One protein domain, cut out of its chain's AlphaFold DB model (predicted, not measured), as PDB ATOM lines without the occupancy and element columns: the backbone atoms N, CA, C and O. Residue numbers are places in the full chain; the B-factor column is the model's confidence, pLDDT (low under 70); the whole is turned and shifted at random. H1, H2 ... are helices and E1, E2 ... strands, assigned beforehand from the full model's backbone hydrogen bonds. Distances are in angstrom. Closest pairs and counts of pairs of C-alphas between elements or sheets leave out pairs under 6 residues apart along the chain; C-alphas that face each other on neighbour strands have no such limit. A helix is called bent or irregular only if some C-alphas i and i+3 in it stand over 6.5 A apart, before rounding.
ATOM      1  N   SER A 514      15.990 -29.269  22.297       90.62
ATOM      2  CA  SER A 514      14.554 -29.142  22.484       90.62
ATOM      3  C   SER A 514      13.879 -28.709  21.184       90.62
ATOM      4  O   SER A 514      14.358 -27.802  20.506       90.62
ATOM      5  N   TRP A 515      12.777 -29.369  20.842       91.31
ATOM      6  CA  TRP A 515      11.965 -29.137  19.649       91.31
ATOM      7  C   TRP A 515      10.577 -28.683  20.070       91.31
ATOM      8  O   TRP A 515       9.959 -29.330  20.917       91.31
ATOM      9  N   LYS A 516      10.058 -27.617  19.453       89.56
ATOM     10  CA  LYS A 516       8.641 -27.274  19.604       89.56
ATOM     11  C   LYS A 516       7.793 -28.422  19.080       89.56
ATOM     12  O   LYS A 516       8.048 -28.905  17.983       89.56
ATOM     13  N   THR A 517       6.750 -28.786  19.812       89.75
ATOM     14  CA  THR A 517       5.714 -29.677  19.294       89.75
ATOM     15  C   THR A 517       4.384 -28.956  19.218       89.75
ATOM     16  O   THR A 517       4.107 -28.020  19.973       89.75
ATOM     17  N   GLU A 518       3.542 -29.409  18.302       85.44
ATOM     18  CA  GLU A 518       2.156 -28.975  18.209       85.44
ATOM     19  C   GLU A 518       1.247 -30.188  18.372       85.44
ATOM     20  O   GLU A 518       1.540 -31.282  17.880       85.44
ATOM     21  N   TRP A 519       0.154 -29.996  19.109       88.00
ATOM     22  CA  TRP A 519      -0.876 -31.012  19.251       88.00
ATOM     23  C   TRP A 519      -1.606 -31.142  17.921       88.00
ATOM     24  O   TRP A 519      -2.408 -30.284  17.559       88.00
ATOM     25  N   LYS A 520      -1.286 -32.205  17.189       88.50
ATOM     26  CA  LYS A 520      -1.955 -32.539  15.934       88.50
ATOM     27  C   LYS A 520      -3.157 -33.443  16.197       88.50
ATOM     28  O   LYS A 520      -3.076 -34.292  17.085       88.50
ATOM     29  N   PRO A 521      -4.253 -33.309  15.437       91.62
ATOM     30  CA  PRO A 521      -5.299 -34.320  15.403       91.62
ATOM     31  C   PRO A 521      -4.708 -35.711  15.136       91.62
ATOM     32  O   PRO A 521      -3.782 -35.850  14.336       91.62
ATOM     33  N   LEU A 522      -5.257 -36.743  15.782       92.50
ATOM     34  CA  LEU A 522      -4.745 -38.115  15.665       92.50
ATOM     35  C   LEU A 522      -4.653 -38.619  14.214       92.50
ATOM     36  O   LEU A 522      -3.622 -39.205  13.887       92.50
ATOM     37  N   PRO A 523      -5.628 -38.346  13.318       91.62
ATOM     38  CA  PRO A 523      -5.505 -38.737  11.915       91.62
ATOM     39  C   PRO A 523      -4.291 -38.100  11.230       91.62
ATOM     40  O   PRO A 523      -3.563 -38.775  10.515       91.62
ATOM     41  N   GLU A 524      -4.021 -36.821  11.500       92.81
ATOM     42  CA  GLU A 524      -2.877 -36.113  10.920       92.81
ATOM     43  C   GLU A 524      -1.546 -36.659  11.462       92.81
ATOM     44  O   GLU A 524      -0.607 -36.892  10.699       92.81
ATOM     45  N   ALA A 525      -1.463 -36.909  12.775       92.75
ATOM     46  CA  ALA A 525      -0.286 -37.516  13.395       92.75
ATOM     47  C   ALA A 525      -0.011 -38.923  12.831       92.75
ATOM     48  O   ALA A 525       1.128 -39.227  12.474       92.75
ATOM     49  N   ALA A 526      -1.052 -39.748  12.691       94.50
ATOM     50  CA  ALA A 526      -0.986 -41.071  12.078       94.50
ATOM     51  C   ALA A 526      -0.479 -41.000  10.627       94.50
ATOM     52  O   ALA A 526       0.463 -41.706  10.269       94.50
ATOM     53  N   THR A 527      -1.018 -40.095   9.804       94.31
ATOM     54  CA  THR A 527      -0.564 -39.906   8.416       94.31
ATOM     55  C   THR A 527       0.910 -39.503   8.334       94.31
ATOM     56  O   THR A 527       1.649 -40.047   7.514       94.31
ATOM     57  N   LEU A 528       1.380 -38.594   9.197       94.06
ATOM     58  CA  LEU A 528       2.792 -38.186   9.226       94.06
ATOM     59  C   LEU A 528       3.730 -39.353   9.560       94.06
ATOM     60  O   LEU A 528       4.784 -39.501   8.935       94.06
ATOM     61  N   ILE A 529       3.346 -40.182  10.532       94.75
ATOM     62  CA  ILE A 529       4.108 -41.367  10.944       94.75
ATOM     63  C   ILE A 529       4.160 -42.383   9.802       94.75
ATOM     64  O   ILE A 529       5.249 -42.837   9.444       94.75
ATOM     65  N   LEU A 530       3.010 -42.684   9.195       93.38
ATOM     66  CA  LEU A 530       2.896 -43.639   8.095       93.38
ATOM     67  C   LEU A 530       3.726 -43.203   6.881       93.38
ATOM     68  O   LEU A 530       4.562 -43.967   6.404       93.38
ATOM     69  N   ASN A 531       3.583 -41.948   6.445       92.62
ATOM     70  CA  ASN A 531       4.334 -41.404   5.312       92.62
ATOM     71  C   ASN A 531       5.846 -41.420   5.567       92.62
ATOM     72  O   ASN A 531       6.632 -41.734   4.675       92.62
ATOM     73  N   THR A 532       6.273 -41.119   6.796       91.38
ATOM     74  CA  THR A 532       7.697 -41.168   7.161       91.38
ATOM     75  C   THR A 532       8.235 -42.598   7.109       91.38
ATOM     76  O   THR A 532       9.330 -42.818   6.595       91.38
ATOM     77  N   ALA A 533       7.466 -43.579   7.589       88.75
ATOM     78  CA  ALA A 533       7.844 -44.986   7.507       88.75
ATOM     79  C   ALA A 533       7.911 -45.484   6.047       88.75
ATOM     80  O   ALA A 533       8.876 -46.146   5.669       88.75
ATOM     81  N   ILE A 534       6.950 -45.099   5.200       87.69
ATOM     82  CA  ILE A 534       6.948 -45.417   3.760       87.69
ATOM     83  C   ILE A 534       8.176 -44.809   3.059       87.69
ATOM     84  O   ILE A 534       8.876 -45.500   2.321       87.69
ATOM     85  N   ASN A 535       8.513 -43.549   3.345       85.81
ATOM     86  CA  ASN A 535       9.689 -42.895   2.764       85.81
ATOM     87  C   ASN A 535      10.998 -43.615   3.117       85.81
ATOM     88  O   ASN A 535      11.864 -43.777   2.256       85.81
ATOM     89  N   PHE A 536      11.136 -44.100   4.355       81.25
ATOM     90  CA  PHE A 536      12.296 -44.902   4.751       81.25
ATOM     91  C   PHE A 536      12.407 -46.208   3.967       81.25
ATOM     92  O   PHE A 536      13.513 -46.589   3.579       81.25
ATOM     93  N   ARG A 537      11.276 -46.866   3.695       72.31
ATOM     94  CA  ARG A 537      11.236 -48.078   2.868       72.31
ATOM     95  C   ARG A 537      11.737 -47.799   1.448       72.31
ATOM     96  O   ARG A 537      12.546 -48.571   0.942       72.31
ATOM     97  N   HIS A 538      11.317 -46.694   0.832       72.25
ATOM     98  CA  HIS A 538      11.750 -46.337  -0.525       72.25
ATOM     99  C   HIS A 538      13.227 -45.924  -0.611       72.25
ATOM    100  O   HIS A 538      13.885 -46.233  -1.598       72.25
ATOM    101  N   GLN A 539      13.765 -45.251   0.410       65.44
ATOM    102  CA  GLN A 539      15.154 -44.772   0.405       65.44
ATOM    103  C   GLN A 539      16.191 -45.868   0.679       65.44
ATOM    104  O   GLN A 539      17.341 -45.737   0.267       65.44
ATOM    105  N   ALA A 540      15.823 -46.931   1.396       59.22
ATOM    106  CA  ALA A 540      16.797 -47.887   1.913       59.22
ATOM    107  C   ALA A 540      17.256 -48.962   0.906       59.22
ATOM    108  O   ALA A 540      18.136 -49.739   1.268       59.22
ATOM    109  N   ASN A 541      16.676 -49.057  -0.305       51.97
ATOM    110  CA  ASN A 541      16.927 -50.150  -1.276       51.97
ATOM    111  C   ASN A 541      16.994 -51.551  -0.616       51.97
ATOM    112  O   ASN A 541      17.714 -52.442  -1.064       51.97
ATOM    113  N   SER A 542      16.279 -51.732   0.496       49.75
ATOM    114  CA  SER A 542      16.450 -52.861   1.406       49.75
ATOM    115  C   SER A 542      15.299 -53.838   1.226       49.75
ATOM    116  O   SER A 542      14.140 -53.437   1.156       49.75
ATOM    117  N   ILE A 543      15.620 -55.130   1.214       54.56
ATOM    118  CA  ILE A 543      14.656 -56.237   1.126       54.56
ATOM    119  C   ILE A 543      13.695 -56.243   2.338       54.56
ATOM    120  O   ILE A 543      12.584 -56.763   2.254       54.56
ATOM    121  N   SER A 544      14.082 -55.627   3.464       65.94
ATOM    122  CA  SER A 544      13.243 -55.533   4.660       65.94
ATOM    123  C   SER A 544      12.192 -54.424   4.535       65.94
ATOM    124  O   SER A 544      12.528 -53.253   4.350       65.94
ATOM    125  N   ARG A 545      10.915 -54.792   4.703       73.25
ATOM    126  CA  ARG A 545       9.772 -53.859   4.791       73.25
ATOM    127  C   ARG A 545       9.644 -53.183   6.165       73.25
ATOM    128  O   ARG A 545       8.817 -52.290   6.326       73.25
ATOM    129  N   ALA A 546      10.432 -53.614   7.148       81.94
ATOM    130  CA  ALA A 546      10.339 -53.163   8.529       81.94
ATOM    131  C   ALA A 546      11.231 -51.940   8.794       81.94
ATOM    132  O   ALA A 546      12.430 -51.955   8.510       81.94
ATOM    133  N   VAL A 547      10.658 -50.896   9.396       84.81
ATOM    134  CA  VAL A 547      11.357 -49.652   9.747       84.81
ATOM    135  C   VAL A 547      11.415 -49.505  11.261       84.81
ATOM    136  O   VAL A 547      10.400 -49.628  11.940       84.81
ATOM    137  N   ARG A 548      12.599 -49.206  11.811       85.62
ATOM    138  CA  ARG A 548      12.753 -48.958  13.252       85.62
ATOM    139  C   ARG A 548      11.936 -47.752  13.713       85.62
ATOM    140  O   ARG A 548      12.060 -46.662  13.149       85.62
ATOM    141  N   VAL A 549      11.171 -47.928  14.785       88.81
ATOM    142  CA  VAL A 549      10.252 -46.896  15.281       88.81
ATOM    143  C   VAL A 549      10.976 -45.654  15.814       88.81
ATOM    144  O   VAL A 549      10.537 -44.525  15.596       88.81
ATOM    145  N   ASP A 550      12.138 -45.836  16.446       87.94
ATOM    146  CA  ASP A 550      12.956 -44.749  16.989       87.94
ATOM    147  C   ASP A 550      13.577 -43.874  15.884       87.94
ATOM    148  O   ASP A 550      13.723 -42.657  16.045       87.94
ATOM    149  N   ARG A 551      13.862 -44.463  14.716       87.38
ATOM    150  CA  ARG A 551      14.256 -43.727  13.505       87.38
ATOM    151  C   ARG A 551      13.107 -42.902  12.937       87.38
ATOM    152  O   ARG A 551      13.332 -41.747  12.574       87.38
ATOM    153  N   VAL A 552      11.887 -43.443  12.903       90.12
ATOM    154  CA  VAL A 552      10.698 -42.678  12.479       90.12
ATOM    155  C   VAL A 552      10.504 -41.472  13.400       90.12
ATOM    156  O   VAL A 552      10.419 -40.341  12.921       90.12
ATOM    157  N   PHE A 553      10.549 -41.685  14.719       92.12
ATOM    158  CA  PHE A 553      10.417 -40.618  15.711       92.12
ATOM    159  C   PHE A 553      11.485 -39.523  15.549       92.12
ATOM    160  O   PHE A 553      11.161 -38.346  15.406       92.12
ATOM    161  N   THR A 554      12.769 -39.893  15.512       89.00
ATOM    162  CA  THR A 554      13.880 -38.923  15.394       89.00
ATOM    163  C   THR A 554      13.908 -38.178  14.062       89.00
ATOM    164  O   THR A 554      14.439 -37.068  13.989       89.00
ATOM    165  N   THR A 555      13.323 -38.754  13.016       89.06
ATOM    166  CA  THR A 555      13.182 -38.103  11.709       89.06
ATOM    167  C   THR A 555      12.064 -37.079  11.727       89.06
ATOM    168  O   THR A 555      12.283 -35.948  11.295       89.06
ATOM    169  N   LEU A 556      10.922 -37.425  12.322       90.50
ATOM    170  CA  LEU A 556       9.829 -36.483  12.547       90.50
ATOM    171  C   LEU A 556      10.269 -35.297  13.407       90.50
ATOM    172  O   LEU A 556       9.887 -34.176  13.109       90.50
ATOM    173  N   LEU A 557      11.153 -35.487  14.396       89.25
ATOM    174  CA  LEU A 557      11.724 -34.353  15.139       89.25
ATOM    175  C   LEU A 557      12.442 -33.336  14.239       89.25
ATOM    176  O   LEU A 557      12.514 -32.165  14.583       89.25
ATOM    177  N   LYS A 558      13.003 -33.731  13.094       85.19
ATOM    178  CA  LYS A 558      13.713 -32.788  12.213       85.19
ATOM    179  C   LYS A 558      12.776 -32.029  11.275       85.19
ATOM    180  O   LYS A 558      13.109 -30.909  10.898       85.19
ATOM    181  N   SER A 559      11.659 -32.640  10.887       85.06
ATOM    182  CA  SER A 559      10.702 -32.082   9.928       85.06
ATOM    183  C   SER A 559       9.463 -31.517  10.619       85.06
ATOM    184  O   SER A 559       9.243 -30.309  10.601       85.06
ATOM    185  N   THR A 560       8.691 -32.387  11.265       89.00
ATOM    186  CA  THR A 560       7.398 -32.083  11.878       89.00
ATOM    187  C   THR A 560       7.330 -32.736  13.264       89.00
ATOM    188  O   THR A 560       6.809 -33.849  13.394       89.00
ATOM    189  N   PRO A 561       7.886 -32.090  14.309       90.94
ATOM    190  CA  PRO A 561       8.060 -32.726  15.609       90.94
ATOM    191  C   PRO A 561       6.725 -33.131  16.243       90.94
ATOM    192  O   PRO A 561       5.837 -32.302  16.453       90.94
ATOM    193  N   LEU A 562       6.610 -34.408  16.607       92.56
ATOM    194  CA  LEU A 562       5.502 -34.931  17.401       92.56
ATOM    195  C   LEU A 562       5.958 -35.120  18.847       92.56
ATOM    196  O   LEU A 562       7.039 -35.655  19.097       92.56
ATOM    197  N   SER A 563       5.128 -34.705  19.807       93.62
ATOM    198  CA  SER A 563       5.368 -35.019  21.216       93.62
ATOM    199  C   SER A 563       5.251 -36.524  21.447       93.62
ATOM    200  O   SER A 563       4.573 -37.216  20.689       93.62
ATOM    201  N   LEU A 564       5.893 -37.051  22.494       93.62
ATOM    202  CA  LEU A 564       5.804 -38.481  22.813       93.62
ATOM    203  C   LEU A 564       4.343 -38.972  22.941       93.62
ATOM    204  O   LEU A 564       4.041 -40.016  22.364       93.62
ATOM    205  N   PRO A 565       3.418 -38.240  23.600       93.75
ATOM    206  CA  PRO A 565       2.009 -38.627  23.626       93.75
ATOM    207  C   PRO A 565       1.363 -38.650  22.241       93.75
ATOM    208  O   PRO A 565       0.670 -39.607  21.910       93.75
ATOM    209  N   ASN A 566       1.627 -37.633  21.416       94.19
ATOM    210  CA  ASN A 566       1.049 -37.531  20.078       94.19
ATOM    211  C   ASN A 566       1.596 -38.620  19.136       94.19
ATOM    212  O   ASN A 566       0.859 -39.206  18.350       94.19
ATOM    213  N   PHE A 567       2.887 -38.943  19.263       95.38
ATOM    214  CA  PHE A 567       3.528 -40.031  18.530       95.38
ATOM    215  C   PHE A 567       2.993 -41.401  18.959       95.38
ATOM    216  O   PHE A 567       2.606 -42.191  18.105       95.38
ATOM    217  N   ARG A 568       2.908 -41.669  20.271       94.56
ATOM    218  CA  ARG A 568       2.354 -42.923  20.810       94.56
ATOM    219  C   ARG A 568       0.916 -43.139  20.343       94.56
ATOM    220  O   ARG A 568       0.602 -44.212  19.842       94.56
ATOM    221  N   ALA A 569       0.066 -42.119  20.472       95.12
ATOM    222  CA  ALA A 569      -1.325 -42.197  20.048       95.12
ATOM    223  C   ALA A 569      -1.458 -42.362  18.526       95.12
ATOM    224  O   ALA A 569      -2.270 -43.162  18.079       95.12
ATOM    225  N   GLY A 570      -0.618 -41.689  17.729       95.56
ATOM    226  CA  GLY A 570      -0.587 -41.866  16.275       95.56
ATOM    227  C   GLY A 570      -0.159 -43.273  15.837       95.56
ATOM    228  O   GLY A 570      -0.794 -43.853  14.961       95.56
ATOM    229  N   VAL A 571       0.870 -43.859  16.466       94.69
ATOM    230  CA  VAL A 571       1.275 -45.259  16.220       94.69
ATOM    231  C   VAL A 571       0.158 -46.224  16.623       94.69
ATOM    232  O   VAL A 571      -0.175 -47.133  15.864       94.69
ATOM    233  N   PHE A 572      -0.445 -46.019  17.794       95.12
ATOM    234  CA  PHE A 572      -1.547 -46.848  18.278       95.12
ATOM    235  C   PHE A 572      -2.771 -46.784  17.352       95.12
ATOM    236  O   PHE A 572      -3.372 -47.815  17.063       95.12
ATOM    237  N   GLU A 573      -3.101 -45.600  16.834       94.50
ATOM    238  CA  GLU A 573      -4.207 -45.407  15.896       94.50
ATOM    239  C   GLU A 573      -3.953 -46.126  14.564       94.50
ATOM    240  O   GLU A 573      -4.830 -46.831  14.073       94.50
ATOM    241  N   LEU A 574      -2.739 -46.033  14.008       94.38
ATOM    242  CA  LEU A 574      -2.367 -46.785  12.803       94.38
ATOM    243  C   LEU A 574      -2.487 -48.299  13.006       94.38
ATOM    244  O   LEU A 574      -2.971 -49.001  12.117       94.38
ATOM    245  N   PHE A 575      -2.052 -48.800  14.165       93.31
ATOM    246  CA  PHE A 575      -2.149 -50.217  14.506       93.31
ATOM    247  C   PHE A 575      -3.611 -50.658  14.636       93.31
ATOM    248  O   PHE A 575      -4.007 -51.671  14.066       93.31
ATOM    249  N   LYS A 576      -4.436 -49.863  15.323       92.69
ATOM    250  CA  LYS A 576      -5.875 -50.114  15.476       92.69
ATOM    251  C   LYS A 576      -6.613 -50.109  14.133       92.69
ATOM    252  O   LYS A 576      -7.526 -50.905  13.945       92.69
ATOM    253  N   GLN A 577      -6.215 -49.233  13.210       92.50
ATOM    254  CA  GLN A 577      -6.758 -49.160  11.850       92.50
ATOM    255  C   GLN A 577      -6.230 -50.263  10.918       92.50
ATOM    256  O   GLN A 577      -6.643 -50.311   9.764       92.50
ATOM    257  N   GLY A 578      -5.304 -51.117  11.370       91.19
ATOM    258  CA  GLY A 578      -4.700 -52.152  10.529       91.19
ATOM    259  C   GLY A 578      -3.812 -51.605   9.407       91.19
ATOM    260  O   GLY A 578      -3.549 -52.311   8.445       91.19
ATOM    261  N   LYS A 579      -3.341 -50.354   9.510       91.44
ATOM    262  CA  LYS A 579      -2.466 -49.717   8.503       91.44
ATOM    263  C   LYS A 579      -0.988 -50.016   8.709       91.44
ATOM    264  O   LYS A 579      -0.155 -49.730   7.850       91.44
ATOM    265  N   ILE A 580      -0.647 -50.545   9.877       91.69
ATOM    266  CA  ILE A 580       0.699 -50.995  10.191       91.69
ATOM    267  C   ILE A 580       0.655 -52.346  10.889       91.69
ATOM    268  O   ILE A 580      -0.196 -52.593  11.742       91.69
ATOM    269  N   GLU A 581       1.646 -53.172  10.592       89.38
ATOM    270  CA  GLU A 581       2.039 -54.283  11.450       89.38
ATOM    271  C   GLU A 581       3.209 -53.861  12.335       89.38
ATOM    272  O   GLU A 581       4.022 -53.004  11.975       89.38
ATOM    273  N   VAL A 582       3.299 -54.466  13.516       88.38
ATOM    274  CA  VAL A 582       4.359 -54.189  14.491       88.38
ATOM    275  C   VAL A 582       5.073 -55.475  14.869       88.38
ATOM    276  O   VAL A 582       4.450 -56.535  14.950       88.38
ATOM    277  N   GLY A 583       6.384 -55.392  15.088       80.25
ATOM    278  CA  GLY A 583       7.199 -56.563  15.405       80.25
ATOM    279  C   GLY A 583       8.496 -56.239  16.144       80.25
ATOM    280  O   GLY A 583       8.820 -55.075  16.404       80.25
ATOM    281  N   GLY A 584       9.253 -57.296  16.453       68.19
ATOM    282  CA  GLY A 584      10.556 -57.223  17.114       68.19
ATOM    283  C   GLY A 584      11.531 -58.290  16.611       68.19
ATOM    284  O   GLY A 584      11.322 -59.478  16.844       68.19
ATOM    285  N   THR A 585      12.565 -57.848  15.881       54.09
ATOM    286  CA  THR A 585      13.983 -58.284  15.925       54.09
ATOM    287  C   THR A 585      14.768 -57.649  14.762       54.09
ATOM    288  O   THR A 585      14.558 -57.969  13.596       54.09
ATOM    289  N   VAL A 586      15.728 -56.772  15.080       51.78
ATOM    290  CA  VAL A 586      16.921 -56.507  14.251       51.78
ATOM    291  C   VAL A 586      18.126 -56.851  15.137       51.78
ATOM    292  O   VAL A 586      18.150 -56.369  16.268       51.78
ATOM    293  N   PRO A 587      19.094 -57.681  14.699       45.00
ATOM    294  CA  PRO A 587      20.157 -58.171  15.576       45.00
ATOM    295  C   PRO A 587      21.014 -57.043  16.164       45.00
ATOM    296  O   PRO A 587      21.505 -56.177  15.435       45.00
ATOM    297  N   ASP A 588      21.276 -57.120  17.471       42.53
ATOM    298  CA  ASP A 588      22.165 -56.231  18.240       42.53
ATOM    299  C   ASP A 588      23.616 -56.168  17.711       42.53
ATOM    300  O   ASP A 588      24.421 -55.340  18.142       42.53
ATOM    301  N   THR A 589      23.981 -57.032  16.762       39.09
ATOM    302  CA  THR A 589      25.349 -57.201  16.260       39.09
ATOM    303  C   THR A 589      25.835 -56.081  15.340       39.09
ATOM    304  O   THR A 589      27.039 -55.851  15.293       39.09
ATOM    305  N   ILE A 590      24.953 -55.318  14.683       41.09
ATOM    306  CA  ILE A 590      25.370 -54.163  13.850       41.09
ATOM    307  C   ILE A 590      25.571 -52.891  14.707       41.09
ATOM    308  O   ILE A 590      26.195 -51.919  14.289       41.09
ATOM    309  N   ILE A 591      25.098 -52.885  15.957       44.25
ATOM    310  CA  ILE A 591      25.004 -51.667  16.781       44.25
ATOM    311  C   ILE A 591      26.356 -51.270  17.407       44.25
ATOM    312  O   ILE A 591      26.582 -50.096  17.710       44.25
ATOM    313  N   ARG A 592      27.308 -52.205  17.548       40.47
ATOM    314  CA  ARG A 592      28.622 -51.902  18.151       40.47
ATOM    315  C   ARG A 592      29.583 -51.144  17.231       40.47
ATOM    316  O   ARG A 592      30.515 -50.539  17.749       40.47
ATOM    317  N   SER A 593      29.351 -51.116  15.920       38.28
ATOM    318  CA  SER A 593      30.198 -50.368  14.979       38.28
ATOM    319  C   SER A 593      29.788 -48.902  14.790       38.28
ATOM    320  O   SER A 593      30.605 -48.119  14.321       38.28
ATOM    321  N   GLU A 594      28.574 -48.497  15.193       40.00
ATOM    322  CA  GLU A 594      28.080 -47.116  14.993       40.00
ATOM    323  C   GLU A 594      27.644 -46.379  16.273       40.00
ATOM    324  O   GLU A 594      27.249 -45.218  16.210       40.00
ATOM    325  N   GLY A 595      27.714 -47.001  17.457       39.72
ATOM    326  CA  GLY A 595      27.487 -46.294  18.728       39.72
ATOM    327  C   GLY A 595      26.075 -45.710  18.922       39.72
ATOM    328  O   GLY A 595      25.876 -44.857  19.787       39.72
ATOM    329  N   LEU A 596      25.080 -46.155  18.147       46.25
ATOM    330  CA  LEU A 596      23.695 -45.687  18.243       46.25
ATOM    331  C   LEU A 596      22.974 -46.365  19.420       46.25
ATOM    332  O   LEU A 596      22.298 -47.379  19.263       46.25
ATOM    333  N   SER A 597      23.112 -45.798  20.620       54.75
ATOM    334  CA  SER A 597      22.262 -46.134  21.769       54.75
ATOM    335  C   SER A 597      20.791 -45.796  21.476       54.75
ATOM    336  O   SER A 597      20.528 -44.717  20.940       54.75
ATOM    337  N   GLY A 598      19.846 -46.663  21.866       67.06
ATOM    338  CA  GLY A 598      18.397 -46.446  21.703       67.06
ATOM    339  C   GLY A 598      17.897 -45.095  22.239       67.06
ATOM    340  O   GLY A 598      18.502 -44.486  23.128       67.06
ATOM    341  N   VAL A 599      16.796 -44.592  21.668       83.88
ATOM    342  CA  VAL A 599      16.224 -43.281  22.019       83.88
ATOM    343  C   VAL A 599      15.501 -43.372  23.362       83.88
ATOM    344  O   VAL A 599      14.381 -43.868  23.452       83.88
ATOM    345  N   LYS A 600      16.141 -42.844  24.411       86.44
ATOM    346  CA  LYS A 600      15.609 -42.844  25.779       86.44
ATOM    347  C   LYS A 600      14.914 -41.531  26.118       86.44
ATOM    348  O   LYS A 600      15.522 -40.462  26.061       86.44
ATOM    349  N   MET A 601      13.656 -41.613  26.537       85.75
ATOM    350  CA  MET A 601      12.825 -40.469  26.906       85.75
ATOM    351  C   MET A 601      12.161 -40.685  28.256       85.75
ATOM    352  O   MET A 601      11.852 -41.805  28.634       85.75
ATOM    353  N   LYS A 602      11.912 -39.604  28.993       84.81
ATOM    354  CA  LYS A 602      11.104 -39.687  30.212       84.81
ATOM    355  C   LYS A 602       9.634 -39.449  29.881       84.81
ATOM    356  O   LYS A 602       9.338 -38.484  29.176       84.81
ATOM    357  N   ALA A 603       8.751 -40.286  30.415       86.69
ATOM    358  CA  ALA A 603       7.302 -40.162  30.267       86.69
ATOM    359  C   ALA A 603       6.632 -40.001  31.637       86.69
ATOM    360  O   ALA A 603       7.177 -40.453  32.641       86.69
ATOM    361  N   LEU A 604       5.465 -39.360  31.667       88.69
ATOM    362  CA  LEU A 604       4.602 -39.263  32.843       88.69
ATOM    363  C   LEU A 604       3.415 -40.209  32.638       88.69
ATOM    364  O   LEU A 604       2.625 -39.981  31.722       88.69
ATOM    365  N   ILE A 605       3.305 -41.267  33.443       87.00
ATOM    366  CA  ILE A 605       2.276 -42.309  33.280       87.00
ATOM    367  C   ILE A 605       1.573 -42.615  34.612       87.00
ATOM    368  O   ILE A 605       2.169 -42.401  35.673       87.00
ATOM    369  N   PRO A 606       0.321 -43.107  34.586       82.88
ATOM    370  CA  PRO A 606      -0.321 -43.641  35.784       82.88
ATOM    371  C   PRO A 606       0.448 -44.875  36.275       82.88
ATOM    372  O   PRO A 606       0.813 -45.738  35.478       82.88
ATOM    373  N   GLY A 607       0.711 -44.933  37.581       74.88
ATOM    374  CA  GLY A 607       1.457 -46.017  38.228       74.88
ATOM    375  C   GLY A 607       0.682 -46.670  39.367       74.88
ATOM    376  O   GLY A 607      -0.345 -46.141  39.797       74.88
ATOM    377  N   LYS A 608       1.190 -47.793  39.894       60.53
ATOM    378  CA  LYS A 608       0.525 -48.530  40.995       60.53
ATOM    379  C   LYS A 608       0.349 -47.691  42.270       60.53
ATOM    380  O   LYS A 608      -0.674 -47.823  42.931       60.53
ATOM    381  N   ASP A 609       1.292 -46.788  42.541       58.78
ATOM    382  CA  ASP A 609       1.280 -45.861  43.685       58.78
ATOM    383  C   ASP A 609       0.845 -44.429  43.295       58.78
ATOM    384  O   ASP A 609       1.111 -43.459  44.004       58.78
ATOM    385  N   GLY A 610       0.185 -44.275  42.138       69.00
ATOM    386  CA  GLY A 610      -0.409 -43.024  41.660       69.00
ATOM    387  C   GLY A 610       0.269 -42.438  40.420       69.00
ATOM    388  O   GLY A 610      -0.408 -42.163  39.425       69.00
ATOM    389  N   VAL A 611       1.590 -42.236  40.446       75.81
ATOM    390  CA  VAL A 611       2.325 -41.579  39.348       75.81
ATOM    391  C   VAL A 611       3.689 -42.221  39.146       75.81
ATOM    392  O   VAL A 611       4.504 -42.270  40.062       75.81
ATOM    393  N   GLU A 612       3.975 -42.643  37.920       74.56
ATOM    394  CA  GLU A 612       5.276 -43.168  37.521       74.56
ATOM    395  C   GLU A 612       5.948 -42.233  36.507       74.56
ATOM    396  O   GLU A 612       5.305 -41.612  35.654       74.56
ATOM    397  N   HIS A 613       7.277 -42.123  36.600       76.12
ATOM    398  CA  HIS A 613       8.080 -41.284  35.707       76.12
ATOM    399  C   HIS A 613       9.245 -42.063  35.059       76.12
ATOM    400  O   HIS A 613      10.420 -41.703  35.249       76.12
ATOM    401  N   PRO A 614       8.954 -43.158  34.327       78.94
ATOM    402  CA  PRO A 614       9.966 -44.069  33.811       78.94
ATOM    403  C   PRO A 614      10.810 -43.439  32.699       78.94
ATOM    404  O   PRO A 614      10.411 -42.483  32.027       78.94
ATOM    405  N   ILE A 615      11.996 -44.014  32.490       83.75
ATOM    406  CA  ILE A 615      12.786 -43.800  31.276       83.75
ATOM    407  C   ILE A 615      12.345 -44.866  30.271       83.75
ATOM    408  O   ILE A 615      12.664 -46.038  30.431       83.75
ATOM    409  N   ILE A 616      11.607 -44.440  29.254       85.88
ATOM    410  CA  ILE A 616      11.157 -45.256  28.133       85.88
ATOM    411  C   ILE A 616      12.268 -45.332  27.090       85.88
ATOM    412  O   ILE A 616      12.766 -44.298  26.644       85.88
ATOM    413  N   ASP A 617      12.621 -46.544  26.669       85.12
ATOM    414  CA  ASP A 617      13.450 -46.767  25.488       85.12
ATOM    415  C   ASP A 617      12.545 -47.005  24.274       85.12
ATOM    416  O   ASP A 617      11.916 -48.056  24.147       85.12
ATOM    417  N   LEU A 618      12.454 -46.020  23.378       84.88
ATOM    418  CA  LEU A 618      11.665 -46.156  22.153       84.88
ATOM    419  C   LEU A 618      12.227 -47.238  21.227       84.88
ATOM    420  O   LEU A 618      11.472 -47.800  20.443       84.88
ATOM    421  N   GLY A 619      13.522 -47.557  21.330       78.81
ATOM    422  CA  GLY A 619      14.137 -48.643  20.572       78.81
ATOM    423  C   GLY A 619      13.687 -50.031  21.032       78.81
ATOM    424  O   GLY A 619      13.744 -50.961  20.234       78.81
ATOM    425  N   ALA A 620      13.205 -50.167  22.274       79.19
ATOM    426  CA  ALA A 620      12.618 -51.408  22.787       79.19
ATOM    427  C   ALA A 620      11.151 -51.587  22.355       79.19
ATOM    428  O   ALA A 620      10.678 -52.714  22.242       79.19
ATOM    429  N   GLY A 621      10.438 -50.492  22.066       76.62
ATOM    430  CA  GLY A 621       9.094 -50.512  21.476       76.62
ATOM    431  C   GLY A 621       7.940 -50.880  22.421       76.62
ATOM    432  O   GLY A 621       6.790 -50.610  22.085       76.62
ATOM    433  N   ASP A 622       8.215 -51.424  23.609       81.69
ATOM    434  CA  ASP A 622       7.203 -51.989  24.528       81.69
ATOM    435  C   ASP A 622       6.216 -50.959  25.102       81.69
ATOM    436  O   ASP A 622       5.123 -51.293  25.555       81.69
ATOM    437  N   PHE A 623       6.586 -49.679  25.082       87.00
ATOM    438  CA  PHE A 623       5.733 -48.597  25.568       87.00
ATOM    439  C   PHE A 623       4.654 -48.176  24.559       87.00
ATOM    440  O   PHE A 623       3.618 -47.627  24.945       87.00
ATOM    441  N   LEU A 624       4.897 -48.373  23.260       89.50
ATOM    442  CA  LEU A 624       4.107 -47.723  22.214       89.50
ATOM    443  C   LEU A 624       2.731 -48.359  22.032       89.50
ATOM    444  O   LEU A 624       1.744 -47.634  21.924       89.50
ATOM    445  N   ILE A 625       2.667 -49.692  22.052       88.94
ATOM    446  CA  ILE A 625       1.428 -50.456  21.901       88.94
ATOM    447  C   ILE A 625       1.309 -51.431  23.075       88.94
ATOM    448  O   ILE A 625       2.196 -52.266  23.260       88.94
ATOM    449  N   PRO A 626       0.223 -51.367  23.866       86.25
ATOM    450  CA  PRO A 626       0.028 -52.274  24.991       86.25
ATOM    451  C   PRO A 626       0.100 -53.750  24.573       86.25
ATOM    452  O   PRO A 626      -0.605 -54.185  23.664       86.25
ATOM    453  N   GLY A 627       0.960 -54.524  25.241       81.75
ATOM    454  CA  GLY A 627       1.084 -55.972  25.033       81.75
ATOM    455  C   GLY A 627       1.722 -56.405  23.706       81.75
ATOM    456  O   GLY A 627       1.666 -57.590  23.375       81.75
ATOM    457  N   LYS A 628       2.319 -55.487  22.932       84.94
ATOM    458  CA  LYS A 628       2.993 -55.787  21.657       84.94
ATOM    459  C   LYS A 628       4.370 -55.128  21.606       84.94
ATOM    460  O   LYS A 628       4.509 -53.954  21.932       84.94
ATOM    461  N   SER A 629       5.373 -55.860  21.124       83.50
ATOM    462  CA  SER A 629       6.670 -55.256  20.814       83.50
ATOM    463  C   SER A 629       6.552 -54.426  19.535       83.50
ATOM    464  O   SER A 629       6.136 -54.932  18.493       83.50
ATOM    465  N   CYS A 630       6.899 -53.146  19.626       87.00
ATOM    466  CA  CYS A 630       6.831 -52.189  18.522       87.00
ATOM    467  C   CYS A 630       8.225 -51.622  18.213       87.00
ATOM    468  O   CYS A 630       8.407 -50.416  18.106       87.00
ATOM    469  N   GLN A 631       9.249 -52.478  18.134       86.75
ATOM    470  CA  GLN A 631      10.612 -52.042  17.782       86.75
ATOM    471  C   GLN A 631      10.687 -51.596  16.321       86.75
ATOM    472  O   GLN A 631      11.394 -50.646  15.967       86.75
ATOM    473  N   VAL A 632       9.930 -52.291  15.472       86.62
ATOM    474  CA  VAL A 632       9.770 -51.976  14.059       86.62
ATOM    475  C   VAL A 632       8.297 -51.847  13.691       86.62
ATOM    476  O   VAL A 632       7.433 -52.509  14.268       86.62
ATOM    477  N   ILE A 633       8.039 -50.993  12.706       88.88
ATOM    478  CA  ILE A 633       6.742 -50.779  12.074       88.88
ATOM    479  C   ILE A 633       6.861 -51.203  10.609       88.88
ATOM    480  O   ILE A 633       7.821 -50.830   9.930       88.88
ATOM    481  N   ILE A 634       5.888 -51.967  10.126       88.75
ATOM    482  CA  ILE A 634       5.751 -52.370   8.726       88.75
ATOM    483  C   ILE A 634       4.504 -51.665   8.180       88.75
ATOM    484  O   ILE A 634       3.393 -52.034   8.562       88.75
TER     485      ILE A 634
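AT A GLANCE: This is residues 514 to 634 of the 640 residues of the protein "PINc domain-containing protein" of Beggiatoa sp. 4572_84 (UniProt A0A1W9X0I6). A small body of three helices, with H2 and H3 both packed on the long helix H1 and each about perpendicular to it, has a short two-stranded sheet, E2 and E7, beside it. From this body a narrow two-stranded ribbon reaches away, E3 and E4 going out and E5 and E6 coming back, with its tip at residues 606 to 611 sticking out; elsewhere a loop with the small helix H4 sticks out too, at residues 587 to 596. The printed part has 121 residues with four named helices and seven named strands, in the order E1 H1 H2 H3 E2 H4 E3 E4 E5 E6 E7, and its class is mixed, helices and strands. The sheets E2 - E7, E3 - E6 and E4 - E5 are antiparallel pairs. The whole is compact, with a radius of gyration of the C-alphas of 14.4 A and spans of 46 by 33 by 30 A.

HOW THE PARTS SIT: Begin at E2, residues 580 to 583, and its antiparallel neighbour E7, residues 632 to 634: N 581 and O 634 are 2.9 A apart and N 634 and O 581 are 2.8 A apart, within hydrogen-bond range. Residues 547 to 548 pair with residues 632 to 633 of E7, antiparallel. Now look at H1, residues 522 to 539: its closest C-alpha pair with E7 is that of Ala 533 and Ile 633, at 7.5 A. With its residues 528 to 533 alone, H1 touches H2, residues 549 to 559; their closest C-alphas, those of Ala 533 and Val 552, are 6.2 A apart, and the lines are about perpendicular at 78 degrees. With its residues 522 to 530 alone, H1 touches H3, residues 564 to 576; the C-alphas of Ala 526 and Gly 570 come closest, at 4.3 A, and the lines are about perpendicular at 81 degrees. H2 and H3 are close but not clearly touching, with the C-alphas of Phe 553 and Phe 567 closest at 7.5 A, and run opposite ways at a steep tilt of 57 degrees. The closest C-alphas of H3 and E2 are those of Leu 574 and Ile 580, 5.8 A apart. Further out, E3, residues 600 to 602, is the antiparallel neighbour of E6, residues 615 to 617, with N 616 and O 601 2.7 A apart. E3 runs on into E4, residues 605 to 607, at 72 degrees. E4 and E5, residues 610 to 612, form a hairpin, with N 612 and O 605 2.9 A apart; E5 runs on into E6 at 52 degrees. H4, residues 588 to 593, touches no helix. Every O i to N i+4 pair is within hydrogen-bond range in H1 and H3, against 6 of 7 in H2 and 0 of 2 in H4, where 1 of 3 O i to N i+3 pairs is within range.

IN THESE COORDINATES: Find C-alpha 514 at (14.554, -29.142, 22.484), where E1, residues 514 to 516, begins; it pairs with no named strand. Find C-alpha 522 at (-4.745, -38.115, 15.665); from there H1 runs 25.9 A to C-alpha 539. H2 measures 15.8 A, H3 18.0 A, E2 10.0 A and H4 10.5 A. H4 is only just irregular: C-alphas 589 and 592 are 6.51 A apart. E7 ends at C-alpha 634, at (5.751, -52.370, 8.726).

THE WHOLE: The two C-alphas farthest apart, those of Asn 541 and Asp 609, are 47.8 A apart. The printed part has no cut; its one long link is residues 618 to 631, between E6 and E7. Look at the B-factor column: the mean pLDDT of the printed part is 80.6, and residues 539 to 544, 584 to 598 and 608 to 610 of this model are under 70.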